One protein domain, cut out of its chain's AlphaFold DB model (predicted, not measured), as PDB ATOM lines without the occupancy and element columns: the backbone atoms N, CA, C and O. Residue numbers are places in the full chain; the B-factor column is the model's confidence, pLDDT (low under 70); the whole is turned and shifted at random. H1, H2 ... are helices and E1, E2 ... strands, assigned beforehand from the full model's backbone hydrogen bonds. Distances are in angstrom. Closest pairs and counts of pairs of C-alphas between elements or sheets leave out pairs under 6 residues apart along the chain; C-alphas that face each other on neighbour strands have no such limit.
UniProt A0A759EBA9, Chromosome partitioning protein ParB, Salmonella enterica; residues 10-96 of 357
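AT A GLANCE: This is residues 10 to 96 of the 357 residues of the protein "Chromosome partitioning protein ParB" of Salmonella enterica (UniProt A0A759EBA9). A helical hairpin of two long helices, H2 and H3, and a strand hairpin, E2 and E3, spread as two separate legs from the side where the short helix H4 lies, giving a loose, open V. At the far end of E3, past a sharp bend, the short strand E1 completes a small sheet, with the one-turn helix H1 just before it; the tips of the legs, residues 41 to 47 and 82 to 87, stick out. The printed part has 87 residues with four named helices and three named strands, in the order H1, E1, H2, H3, H4, E2, E3, of mixed class. The sheet, in the order E1, E3, E2, is antiparallel. The whole is loose, with a radius of gyration of the C-alphas of 16.8 A, and only just flat, spanning 49 by 33 by 14 A.

IN THESE COORDINATES: H1 holds residues 10 to 13, beginning with C-alpha 10 at (-63.152, -3.283, -22.699). E1 follows directly, residues 14 to 16. H2 holds residues 26 to 41 and is 22.9 A long. H3, residues 47 to 67, is 30.7 A long and begins with C-alpha 47 at (-44.286, 19.106, 7.357). H4 holds residues 70 to 75. E2 holds residues 77 to 83, 18.5 A long. E3, residues 86 to 95, is 24.3 A long and ends with C-alpha 95 at (-58.384, 1.351, -30.136).

HOW THE PARTS SIT: E3 is the inner strand of the strongly twisted sheet and bends by 72 degrees at residue 92. Its residues 86 to 93 pair with E2, the other half of a hairpin, where N 88 and O 81 are 2.9 A apart, within hydrogen-bond range. Its residues 93 to 95 pair with E1, where N 15 and O 94 are 2.8 A apart. H1 only grazes the sheet; its closest C-alphas to E3 are those of Val 13 and Leu 95, 5.9 A apart. H4 only grazes the sheet too, with residues 72 to 75; its closest C-alphas to E3 are those of Gln 75 and Ser 94, 6.8 A apart. H3 and H4 are apart, and H2 and H3 are each apart from E2 and E3. H2 and H3 form a helical hairpin and touch, at a shallow tilt of 28 degrees, opposite ways; their closest C-alphas are those of Leu 35 and Met 52, 6.4 A apart. In H2, H3 and H4 every O i to N i+4 pair is within hydrogen-bond range, and H1 is too short for such a pair.

THE WHOLE: The two C-alphas farthest apart are those of Glu 41 and Arg 96, at 49.4 A. The printed part has no cut and no long link; the link from E1 to H2, 9 residues, is short, and the others are tight. The mean pLDDT of the printed part is 78.6, and it is under 70 at residue 12, residues 42 to 45 and residues 82 to 87.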
ATOM      1  N   ASP A  10     -64.131  -4.323 -22.354       76.00
ATOM      2  CA  ASP A  10     -63.152  -3.283 -22.699       76.00
ATOM      3  C   ASP A  10     -61.931  -3.826 -23.458       76.00
ATOM      4  O   ASP A  10     -61.324  -3.093 -24.238       76.00
ATOM      5  N   THR A  11     -61.579  -5.105 -23.280       70.56
ATOM      6  CA  THR A  11     -60.433  -5.730 -23.966       70.56
ATOM      7  C   THR A  11     -60.673  -5.979 -25.453       70.56
ATOM      8  O   THR A  11     -59.708  -6.108 -26.214       70.56
ATOM      9  N   GLU A  12     -61.938  -6.012 -25.877       68.44
ATOM     10  CA  GLU A  12     -62.331  -6.147 -27.282       68.44
ATOM     11  C   GLU A  12     -62.175  -4.819 -28.030       68.44
ATOM     12  O   GLU A  12     -61.827  -4.796 -29.211       68.44
ATOM     13  N   VAL A  13     -62.383  -3.701 -27.330       76.44
ATOM     14  CA  VAL A  13     -62.394  -2.354 -27.915       76.44
ATOM     15  C   VAL A  13     -61.045  -1.654 -27.746       76.44
ATOM     16  O   VAL A  13     -60.584  -0.951 -28.650       76.44
ATOM     17  N   TYR A  14     -60.387  -1.861 -26.607       80.88
ATOM     18  CA  TYR A  14     -59.189  -1.137 -26.208       80.88
ATOM     19  C   TYR A  14     -58.012  -2.086 -25.943       80.88
ATOM     20  O   TYR A  14     -58.141  -3.156 -25.351       80.88
ATOM     21  N   ARG A  15     -56.814  -1.675 -26.362       81.00
ATOM     22  CA  ARG A  15     -55.542  -2.286 -25.968       81.00
ATOM     23  C   ARG A  15     -54.849  -1.328 -25.003       81.00
ATOM     24  O   ARG A  15     -54.599  -0.177 -25.348       81.00
ATOM     25  N   ILE A  16     -54.552  -1.806 -23.797       82.81
ATOM     26  CA  ILE A  16     -53.753  -1.076 -22.807       82.81
ATOM     27  C   ILE A  16     -52.321  -1.592 -22.930       82.81
ATOM     28  O   ILE A  16     -52.073  -2.767 -22.665       82.81
ATOM     29  N   GLN A  17     -51.399  -0.740 -23.372       79.50
ATOM     30  CA  GLN A  17     -49.972  -1.058 -23.367       79.50
ATOM     31  C   GLN A  17     -49.456  -1.155 -21.930       79.50
ATOM     32  O   GLN A  17     -49.953  -0.471 -21.030       79.50
ATOM     33  N   ASP A  18     -48.454  -2.005 -21.718       78.25
ATOM     34  CA  ASP A  18     -47.756  -2.036 -20.442       78.25
ATOM     35  C   ASP A  18     -47.013  -0.729 -20.212       78.25
ATOM     36  O   ASP A  18     -46.461  -0.114 -21.128       78.25
ATOM     37  N   GLU A  19     -47.076  -0.282 -18.965       77.00
ATOM     38  CA  GLU A  19     -46.421   0.937 -18.548       77.00
ATOM     39  C   GLU A  19     -44.900   0.696 -18.553       77.00
ATOM     40  O   GLU A  19     -44.446  -0.258 -17.923       77.00
ATOM     41  N   PRO A  20     -44.115   1.485 -19.313       80.12
ATOM     42  CA  PRO A  20     -42.676   1.271 -19.413       80.12
ATOM     43  C   PRO A  20     -41.986   1.593 -18.087       80.12
ATOM     44  O   PRO A  20     -42.434   2.477 -17.355       80.12
ATOM     45  N   ASP A  21     -40.868   0.924 -17.815       80.56
ATOM     46  CA  ASP A  21     -40.056   1.199 -16.629       80.56
ATOM     47  C   ASP A  21     -39.574   2.659 -16.622       80.56
ATOM     48  O   ASP A  21     -39.103   3.179 -17.642       80.56
ATOM     49  N   ALA A  22     -39.684   3.322 -15.468       82.12
ATOM     50  CA  ALA A  22     -39.270   4.708 -15.288       82.12
ATOM     51  C   ALA A  22     -37.805   4.923 -15.707       82.12
ATOM     52  O   ALA A  22     -36.907   4.161 -15.345       82.12
ATOM     53  N   VAL A  23     -37.548   6.004 -16.449       85.38
ATOM     54  CA  VAL A  23     -36.194   6.355 -16.901       85.38
ATOM     55  C   VAL A  23     -35.694   7.555 -16.111       85.38
ATOM     56  O   VAL A  23     -36.008   8.705 -16.441       85.38
ATOM     57  N   TYR A  24     -34.890   7.279 -15.087       86.25
ATOM     58  CA  TYR A  24     -34.237   8.286 -14.254       86.25
ATOM     59  C   TYR A  24     -32.982   8.844 -14.926       86.25
ATOM     60  O   TYR A  24     -32.216   8.131 -15.579       86.25
ATOM     61  N   THR A  25     -32.756  10.143 -14.763       88.75
ATOM     62  CA  THR A  25     -31.448  10.751 -15.031       88.75
ATOM     63  C   THR A  25     -30.502  10.504 -13.856       88.75
ATOM     64  O   THR A  25     -30.946  10.289 -12.732       88.75
ATOM     65  N   GLU A  26     -29.187  10.590 -14.081       85.38
ATOM     66  CA  GLU A  26     -28.194  10.436 -13.001       85.38
ATOM     67  C   GLU A  26     -28.422  11.425 -11.844       85.38
ATOM     68  O   GLU A  26     -28.207  11.080 -10.689       85.38
ATOM     69  N   GLN A  27     -28.898  12.638 -12.148       86.31
ATOM     70  CA  GLN A  27     -29.215  13.657 -11.144       86.31
ATOM     71  C   GLN A  27     -30.470  13.313 -10.335       86.31
ATOM     72  O   GLN A  27     -30.493  13.527  -9.129       86.31
ATOM     73  N   GLU A  28     -31.506  12.777 -10.981       87.19
ATOM     74  CA  GLU A  28     -32.735  12.350 -10.299       87.19
ATOM     75  C   GLU A  28     -32.488  11.129  -9.417       87.19
ATOM     76  O   GLU A  28     -32.998  11.091  -8.306       87.19
ATOM     77  N   GLN A  29     -31.665  10.177  -9.869       86.31
ATOM     78  CA  GLN A  29     -31.300   9.020  -9.053       86.31
ATOM     79  C   GLN A  29     -30.525   9.447  -7.802       86.31
ATOM     80  O   GLN A  29     -30.879   9.043  -6.703       86.31
ATOM     81  N   GLN A  30     -29.529  10.330  -7.951       88.06
ATOM     82  CA  GLN A  30     -28.796  10.890  -6.807       88.06
ATOM     83  C   GLN A  30     -29.726  11.631  -5.842       88.06
ATOM     84  O   GLN A  30     -29.590  11.499  -4.631       88.06
ATOM     85  N   ARG A  31     -30.690  12.390  -6.373       89.00
ATOM     86  CA  ARG A  31     -31.648  13.135  -5.555       89.00
ATOM     87  C   ARG A  31     -32.623  12.218  -4.811       89.00
ATOM     88  O   ARG A  31     -32.954  12.521  -3.671       89.00
ATOM     89  N   LEU A  32     -33.062  11.121  -5.428       86.88
ATOM     90  CA  LEU A  32     -33.886  10.100  -4.775       86.88
ATOM     91  C   LEU A  32     -33.123   9.407  -3.649       86.88
ATOM     92  O   LEU A  32     -33.653   9.302  -2.548       86.88
ATOM     93  N   ASP A  33     -31.874   9.013  -3.901       89.12
ATOM     94  CA  ASP A  33     -31.028   8.373  -2.893       89.12
ATOM     95  C   ASP A  33     -30.829   9.310  -1.676       89.12
ATOM     96  O   ASP A  33     -31.016   8.893  -0.534       89.12
ATOM     97  N   GLU A  34     -30.556  10.604  -1.907       89.44
ATOM     98  CA  GLU A  34     -30.463  11.628  -0.848       89.44
ATOM     99  C   GLU A  34     -31.778  11.817  -0.070       89.44
ATOM    100  O   GLU A  34     -31.770  11.915   1.158       89.44
ATOM    101  N   LEU A  35     -32.913  11.918  -0.773       86.94
ATOM    102  CA  LEU A  35     -34.226  12.113  -0.149       86.94
ATOM    103  C   LEU A  35     -34.632  10.901   0.691       86.94
ATOM    104  O   LEU A  35     -35.221  11.071   1.756       86.94
ATOM    105  N   GLN A  36     -34.282   9.696   0.244       83.19
ATOM    106  CA  GLN A  36     -34.590   8.460   0.947       83.19
ATOM    107  C   GLN A  36     -33.736   8.285   2.209       83.19
ATOM    108  O   GLN A  36     -34.273   7.922   3.253       83.19
ATOM    109  N   GLU A  37     -32.446   8.637   2.161       85.81
ATOM    110  CA  GLU A  37     -31.593   8.686   3.360       85.81
ATOM    111  C   GLU A  37     -32.127   9.687   4.399       85.81
ATOM    112  O   GLU A  37     -32.231   9.362   5.583       85.81
ATOM    113  N   LEU A  38     -32.535  10.884   3.964       81.69
ATOM    114  CA  LEU A  38     -33.105  11.903   4.853       81.69
ATOM    115  C   LEU A  38     -34.455  11.485   5.451       81.69
ATOM    116  O   LEU A  38     -34.731  11.792   6.612       81.69
ATOM    117  N   TYR A  39     -35.286  10.786   4.677       78.12
ATOM    118  CA  TYR A  39     -36.562  10.252   5.141       78.12
ATOM    119  C   TYR A  39     -36.362   9.154   6.199       78.12
ATOM    120  O   TYR A  39     -37.004   9.177   7.249       78.12
ATOM    121  N   ASP A  40     -35.406   8.244   5.984       79.38
ATOM    122  CA  ASP A  40     -35.078   7.172   6.932       79.38
ATOM    123  C   ASP A  40     -34.474   7.702   8.250       79.38
ATOM    124  O   ASP A  40     -34.706   7.132   9.326       79.38
ATOM    125  N   GLU A  41     -33.721   8.807   8.186       79.56
ATOM    126  CA  GLU A  41     -33.207   9.525   9.359       79.56
ATOM    127  C   GLU A  41     -34.310  10.299  10.109       79.56
ATOM    128  O   GLU A  41     -34.262  10.409  11.341       79.56
ATOM    129  N   ASN A  42     -35.327  10.798   9.399       66.44
ATOM    130  CA  ASN A  42     -36.426  11.593   9.946       66.44
ATOM    131  C   ASN A  42     -37.691  10.744  10.179       66.44
ATOM    132  O   ASN A  42     -38.698  10.864   9.491       66.44
ATOM    133  N   GLN A  43     -37.665   9.889  11.208       59.88
ATOM    134  CA  GLN A  43     -38.745   8.929  11.524       59.88
ATOM    135  C   GLN A  43     -40.018   9.546  12.146       59.88
ATOM    136  O   GLN A  43     -40.807   8.843  12.787       59.88
ATOM    137  N   THR A  44     -40.226  10.856  12.024       67.06
ATOM    138  CA  THR A  44     -41.380  11.555  12.607       67.06
ATOM    139  C   THR A  44     -42.186  12.264  11.533       67.06
ATOM    140  O   THR A  44     -41.644  13.115  10.841       67.06
ATOM    141  N   ALA A  45     -43.490  11.971  11.463       63.22
ATOM    142  CA  ALA A  45     -44.417  12.669  10.576       63.22
ATOM    143  C   ALA A  45     -44.415  14.179  10.881       63.22
ATOM    144  O   ALA A  45     -44.808  14.606  11.973       63.22
ATOM    145  N   SER A  46     -43.927  14.959   9.922       76.00
ATOM    146  CA  SER A  46     -43.669  16.395  10.006       76.00
ATOM    147  C   SER A  46     -43.937  17.038   8.643       76.00
ATOM    148  O   SER A  46     -43.834  16.378   7.615       76.00
ATOM    149  N   ASP A  47     -44.174  18.350   8.613       75.38
ATOM    150  CA  ASP A  47     -44.286  19.106   7.357       75.38
ATOM    151  C   ASP A  47     -43.045  18.900   6.457       75.38
ATOM    152  O   ASP A  47     -43.134  18.949   5.234       75.38
ATOM    153  N   GLU A  48     -41.879  18.636   7.057       74.75
ATOM    154  CA  GLU A  48     -40.638  18.334   6.336       74.75
ATOM    155  C   GLU A  48     -40.679  16.963   5.636       74.75
ATOM    156  O   GLU A  48     -40.254  16.871   4.485       74.75
ATOM    157  N   THR A  49     -41.230  15.918   6.266       77.50
ATOM    158  CA  THR A  49     -41.358  14.589   5.638       77.50
ATOM    159  C   THR A  49     -42.393  14.607   4.515       77.50
ATOM    160  O   THR A  49     -42.135  14.048   3.454       77.50
ATOM    161  N   ASP A  50     -43.489  15.355   4.679       77.62
ATOM    162  CA  ASP A  50     -44.510  15.534   3.635       77.62
ATOM    163  C   ASP A  50     -43.925  16.233   2.393       77.62
ATOM    164  O   ASP A  50     -44.241  15.894   1.249       77.62
ATOM    165  N   THR A  51     -43.029  17.211   2.593       80.75
ATOM    166  CA  THR A  51     -42.338  17.859   1.467       80.75
ATOM    167  C   THR A  51     -41.371  16.923   0.746       80.75
ATOM    168  O   THR A  51     -41.246  17.026  -0.474       80.75
ATOM    169  N   MET A  52     -40.721  16.003   1.467       78.88
ATOM    170  CA  MET A  52     -39.824  15.003   0.879       78.88
ATOM    171  C   MET A  52     -40.607  13.979   0.052       78.88
ATOM    172  O   MET A  52     -40.238  13.729  -1.093       78.88
ATOM    173  N   GLU A  53     -41.718  13.455   0.579       80.44
ATOM    174  CA  GLU A  53     -42.613  12.542  -0.149       80.44
ATOM    175  C   GLU A  53     -43.135  13.183  -1.440       80.44
ATOM    176  O   GLU A  53     -43.042  12.591  -2.514       80.44
ATOM    177  N   SER A  54     -43.585  14.441  -1.373       78.12
ATOM    178  CA  SER A  54     -44.047  15.161  -2.563       78.12
ATOM    179  C   SER A  54     -42.941  15.370  -3.607       78.12
ATOM    180  O   SER A  54     -43.240  15.416  -4.803       78.12
ATOM    181  N   GLU A  55     -41.682  15.543  -3.187       85.12
ATOM    182  CA  GLU A  55     -40.547  15.678  -4.106       85.12
ATOM    183  C   GLU A  55     -40.208  14.332  -4.767       85.12
ATOM    184  O   GLU A  55     -40.001  14.294  -5.983       85.12
ATOM    185  N   ILE A  56     -40.235  13.234  -4.003       81.88
ATOM    186  CA  ILE A  56     -40.051  11.865  -4.508       81.88
ATOM    187  C   ILE A  56     -41.119  11.546  -5.563       81.88
ATOM    188  O   ILE A  56     -40.775  11.223  -6.702       81.88
ATOM    189  N   GLU A  57     -42.400  11.747  -5.242       81.69
ATOM    190  CA  GLU A  57     -43.514  11.508  -6.171       81.69
ATOM    191  C   GLU A  57     -43.378  12.324  -7.467       81.69
ATOM    192  O   GLU A  57     -43.680  11.841  -8.563       81.69
ATOM    193  N   ALA A  58     -42.903  13.572  -7.371       79.38
ATOM    194  CA  ALA A  58     -42.690  14.425  -8.535       79.38
ATOM    195  C   ALA A  58     -41.562  13.904  -9.444       79.38
ATOM    196  O   ALA A  58     -41.707  13.937 -10.673       79.38
ATOM    197  N   ILE A  59     -40.461  13.414  -8.860       82.88
ATOM    198  CA  ILE A  59     -39.335  12.825  -9.599       82.88
ATOM    199  C   ILE A  59     -39.773  11.527 -10.285       82.88
ATOM    200  O   ILE A  59     -39.539  11.362 -11.486       82.88
ATOM    201  N   GLU A  60     -40.462  10.642  -9.565       79.94
ATOM    202  CA  GLU A  60     -40.993   9.389 -10.110       79.94
ATOM    203  C   GLU A  60     -41.974   9.654 -11.258       79.94
ATOM    204  O   GLU A  60     -41.831   9.096 -12.348       79.94
ATOM    205  N   CYS A  61     -42.909  10.594 -11.085       77.25
ATOM    206  CA  CYS A  61     -43.834  10.998 -12.145       77.25
ATOM    207  C   CYS A  61     -43.104  11.520 -13.394       77.25
ATOM    208  O   CYS A  61     -43.492  11.206 -14.525       77.25
ATOM    209  N   ALA A  62     -42.056  12.331 -13.222       78.94
ATOM    210  CA  ALA A  62     -41.279  12.870 -14.334       78.94
ATOM    211  C   ALA A  62     -40.493  11.775 -15.077       78.94
ATOM    212  O   ALA A  62     -40.497  11.751 -16.315       78.94
ATOM    213  N   ALA A  63     -39.872  10.850 -14.341       79.75
ATOM    214  CA  ALA A  63     -39.160   9.699 -14.893       79.75
ATOM    215  C   ALA A  63     -40.107   8.752 -15.644       79.75
ATOM    216  O   ALA A  63     -39.800   8.309 -16.757       79.75
ATOM    217  N   GLN A  64     -41.300   8.534 -15.093       78.19
ATOM    218  CA  GLN A  64     -42.350   7.732 -15.703       78.19
ATOM    219  C   GLN A  64     -42.843   8.356 -17.012       78.19
ATOM    220  O   GLN A  64     -42.927   7.692 -18.041       78.19
ATOM    221  N   LEU A  65     -43.089   9.671 -17.033       77.50
ATOM    222  CA  LEU A  65     -43.446  10.389 -18.260       77.50
ATOM    223  C   LEU A  65     -42.341  10.307 -19.319       77.50
ATOM    224  O   LEU A  65     -42.648  10.193 -20.508       77.50
ATOM    225  N   ARG A  66     -41.069  10.371 -18.915       81.50
ATOM    226  CA  ARG A  66     -39.916  10.293 -19.822       81.50
ATOM    227  C   ARG A  66     -39.784   8.927 -20.493       81.50
ATOM    228  O   ARG A  66     -39.383   8.883 -21.655       81.50
ATOM    229  N   ALA A  67     -40.164   7.856 -19.803       82.25
ATOM    230  CA  ALA A  67     -40.145   6.496 -20.333       82.25
ATOM    231  C   ALA A  67     -41.087   6.302 -21.541       82.25
ATOM    232  O   ALA A  67     -40.818   5.489 -22.425       82.25
ATOM    233  N   TRP A  68     -42.153   7.104 -21.652       79.50
ATOM    234  CA  TRP A  68     -43.042   7.094 -22.818       79.50
ATOM    235  C   TRP A  68     -42.379   7.742 -24.038       79.50
ATOM    236  O   TRP A  68     -42.367   8.972 -24.172       79.50
ATOM    237  N   THR A  69     -41.880   6.922 -24.963       80.38
ATOM    238  CA  THR A  69     -41.259   7.384 -26.215       80.38
ATOM    239  C   THR A  69     -42.257   8.091 -27.142       80.38
ATOM    240  O   THR A  69     -43.473   7.915 -27.046       80.38
ATOM    241  N   LEU A  70     -41.752   8.900 -28.083       76.44
ATOM    242  CA  LEU A  70     -42.598   9.588 -29.070       76.44
ATOM    243  C   LEU A  70     -43.396   8.616 -29.952       76.44
ATOM    244  O   LEU A  70     -44.507   8.942 -30.355       76.44
ATOM    245  N   GLU A  71     -42.851   7.430 -30.216       75.31
ATOM    246  CA  GLU A  71     -43.519   6.380 -30.984       75.31
ATOM    247  C   GLU A  71     -44.692   5.770 -30.203       75.31
ATOM    248  O   GLU A  71     -45.805   5.706 -30.724       75.31
ATOM    249  N   MET A  72     -44.494   5.444 -28.920       76.06
ATOM    250  CA  MET A  72     -45.564   4.936 -28.046       76.06
ATOM    251  C   MET A  72     -46.693   5.960 -27.881       76.06
ATOM    252  O   MET A  72     -47.871   5.614 -27.971       76.06
ATOM    253  N   ARG A  73     -46.345   7.242 -27.714       79.12
ATOM    254  CA  ARG A  73     -47.318   8.346 -27.613       79.12
ATOM    255  C   ARG A  73     -48.079   8.613 -28.914       79.12
ATOM    256  O   ARG A  73     -49.158   9.189 -28.867       79.12
ATOM    257  N   ALA A  74     -47.518   8.255 -30.069       78.56
ATOM    258  CA  ALA A  74     -48.192   8.414 -31.357       78.56
ATOM    259  C   ALA A  74     -49.211   7.294 -31.620       78.56
ATOM    260  O   ALA A  74     -50.203   7.518 -32.309       78.56
ATOM    261  N   GLN A  75     -48.969   6.102 -31.069       76.25
ATOM    262  CA  GLN A  75     -49.804   4.912 -31.263       76.25
ATOM    263  C   GLN A  75     -50.899   4.758 -30.198       76.25
ATOM    264  O   GLN A  75     -51.801   3.937 -30.356       76.25
ATOM    265  N   SER A  76     -50.826   5.523 -29.107       80.12
ATOM    266  CA  SER A  76     -51.713   5.370 -27.958       80.12
ATOM    267  C   SER A  76     -52.137   6.710 -27.360       80.12
ATOM    268  O   SER A  76     -51.410   7.701 -27.389       80.12
ATOM    269  N   GLY A  77     -53.356   6.741 -26.834       82.12
ATOM    270  CA  GLY A  77     -53.948   7.887 -26.164       82.12
ATOM    271  C   GLY A  77     -53.855   7.808 -24.642       82.12
ATOM    272  O   GLY A  77     -53.372   6.839 -24.050       82.12
ATOM    273  N   VAL A  78     -54.366   8.864 -24.011       82.62
ATOM    274  CA  VAL A  78     -54.536   8.957 -22.560       82.62
ATOM    275  C   VAL A  78     -56.026   8.996 -22.253       82.62
ATOM    276  O   VAL A  78     -56.738   9.865 -22.757       82.62
ATOM    277  N   VAL A  79     -56.492   8.076 -21.414       82.31
ATOM    278  CA  VAL A  79     -57.857   8.085 -20.884       82.31
ATOM    279  C   VAL A  79     -57.819   8.650 -19.475       82.31
ATOM    280  O   VAL A  79     -57.138   8.128 -18.595       82.31
ATOM    281  N   VAL A  80     -58.561   9.735 -19.268       78.44
ATOM    282  CA  VAL A  80     -58.772  10.320 -17.945       78.44
ATOM    283  C   VAL A  80     -60.169   9.931 -17.490       78.44
ATOM    284  O   VAL A  80     -61.163  10.278 -18.127       78.44
ATOM    285  N   SER A  81     -60.239   9.193 -16.393       81.12
ATOM    286  CA  SER A  81     -61.488   8.729 -15.798       81.12
ATOM    287  C   SER A  81     -61.613   9.236 -14.366       81.12
ATOM    288  O   SER A  81     -60.648   9.697 -13.756       81.12
ATOM    289  N   TRP A  82     -62.836   9.197 -13.845       69.38
ATOM    290  CA  TRP A  82     -63.127   9.593 -12.473       69.38
ATOM    291  C   TRP A  82     -63.617   8.362 -11.731       69.38
ATOM    292  O   TRP A  82     -64.731   7.892 -11.991       69.38
ATOM    293  N   ARG A  83     -62.788   7.828 -10.832       65.00
ATOM    294  CA  ARG A  83     -63.090   6.604 -10.089       65.00
ATOM    295  C   ARG A  83     -62.751   6.802  -8.619       65.00
ATOM    296  O   ARG A  83     -61.716   7.354  -8.284       65.00
ATOM    297  N   HIS A  84     -63.661   6.381  -7.744       57.75
ATOM    298  CA  HIS A  84     -63.484   6.439  -6.286       57.75
ATOM    299  C   HIS A  84     -63.115   7.828  -5.715       57.75
ATOM    300  O   HIS A  84     -62.565   7.916  -4.627       57.75
ATOM    301  N   GLY A  85     -63.488   8.918  -6.401       59.22
ATOM    302  CA  GLY A  85     -63.220  10.290  -5.947       59.22
ATOM    303  C   GLY A  85     -61.859  10.851  -6.368       59.22
ATOM    304  O   GLY A  85     -61.550  11.981  -6.003       59.22
ATOM    305  N   GLU A  86     -61.093  10.097  -7.158       56.09
ATOM    306  CA  GLU A  86     -59.787  10.486  -7.684       56.09
ATOM    307  C   GLU A  86     -59.783  10.492  -9.220       56.09
ATOM    308  O   GLU A  86     -60.604   9.849  -9.890       56.09
ATOM    309  N   ILE A  87     -58.850  11.261  -9.783       67.25
ATOM    310  CA  ILE A  87     -58.599  11.302 -11.224       67.25
ATOM    311  C   ILE A  87     -57.683  10.127 -11.571       67.25
ATOM    312  O   ILE A  87     -56.511  10.125 -11.206       67.25
ATOM    313  N   CYS A  88     -58.192   9.153 -12.323       75.19
ATOM    314  CA  CYS A  88     -57.392   8.038 -12.825       75.19
ATOM    315  C   CYS A  88     -56.917   8.348 -14.249       75.19
ATOM    316  O   CYS A  88     -57.732   8.469 -15.169       75.19
ATOM    317  N   VAL A  89     -55.601   8.463 -14.439       79.94
ATOM    318  CA  VAL A  89     -54.976   8.730 -15.743       79.94
ATOM    319  C   VAL A  89     -54.337   7.449 -16.270       79.94
ATOM    320  O   VAL A  89     -53.286   7.038 -15.789       79.94
ATOM    321  N   GLN A  90     -54.949   6.834 -17.281       81.44
ATOM    322  CA  GLN A  90     -54.403   5.659 -17.961       81.44
ATOM    323  C   GLN A  90     -53.722   6.087 -19.259       81.44
ATOM    324  O   GLN A  90     -54.358   6.651 -20.151       81.44
ATOM    325  N   ARG A  91     -52.417   5.835 -19.356       80.94
ATOM    326  CA  ARG A  91     -51.599   6.097 -20.549       80.94
ATOM    327  C   ARG A  91     -51.422   4.794 -21.328       80.94
ATOM    328  O   ARG A  91     -51.508   3.721 -20.739       80.94
ATOM    329  N   GLY A  92     -51.204   4.876 -22.638       80.44
ATOM    330  CA  GLY A  92     -50.995   3.675 -23.449       80.44
ATOM    331  C   GLY A  92     -52.277   3.019 -23.962       80.44
ATOM    332  O   GLY A  92     -52.236   1.851 -24.335       80.44
ATOM    333  N   VAL A  93     -53.411   3.731 -23.989       83.69
ATOM    334  CA  VAL A  93     -54.694   3.168 -24.443       83.69
ATOM    335  C   VAL A  93     -54.881   3.412 -25.939       83.69
ATOM    336  O   VAL A  93     -54.992   4.560 -26.366       83.69
ATOM    337  N   SER A  94     -54.954   2.357 -26.746       83.94
ATOM    338  CA  SER A  94     -55.281   2.443 -28.175       83.94
ATOM    339  C   SER A  94     -56.566   1.683 -28.508       83.94
ATOM    340  O   SER A  94     -56.958   0.758 -27.799       83.94
ATOM    341  N   LEU A  95     -57.253   2.095 -29.575       79.12
ATOM    342  CA  LEU A  95     -58.384   1.351 -30.136       79.12
ATOM    343  C   LEU A  95     -57.844   0.181 -30.964       79.12
ATOM    344  O   LEU A  95     -56.911   0.375 -31.745       79.12
ATOM    345  N   ARG A  96     -58.420  -1.015 -30.815       73.94
ATOM    346  CA  ARG A  96     -58.082  -2.148 -31.691       73.94
ATOM    347  C   ARG A  96     -58.671  -1.922 -33.091       73.94
ATOM    348  O   ARG A  96     -59.834  -1.542 -33.220       73.94
TER     349      ARG A  96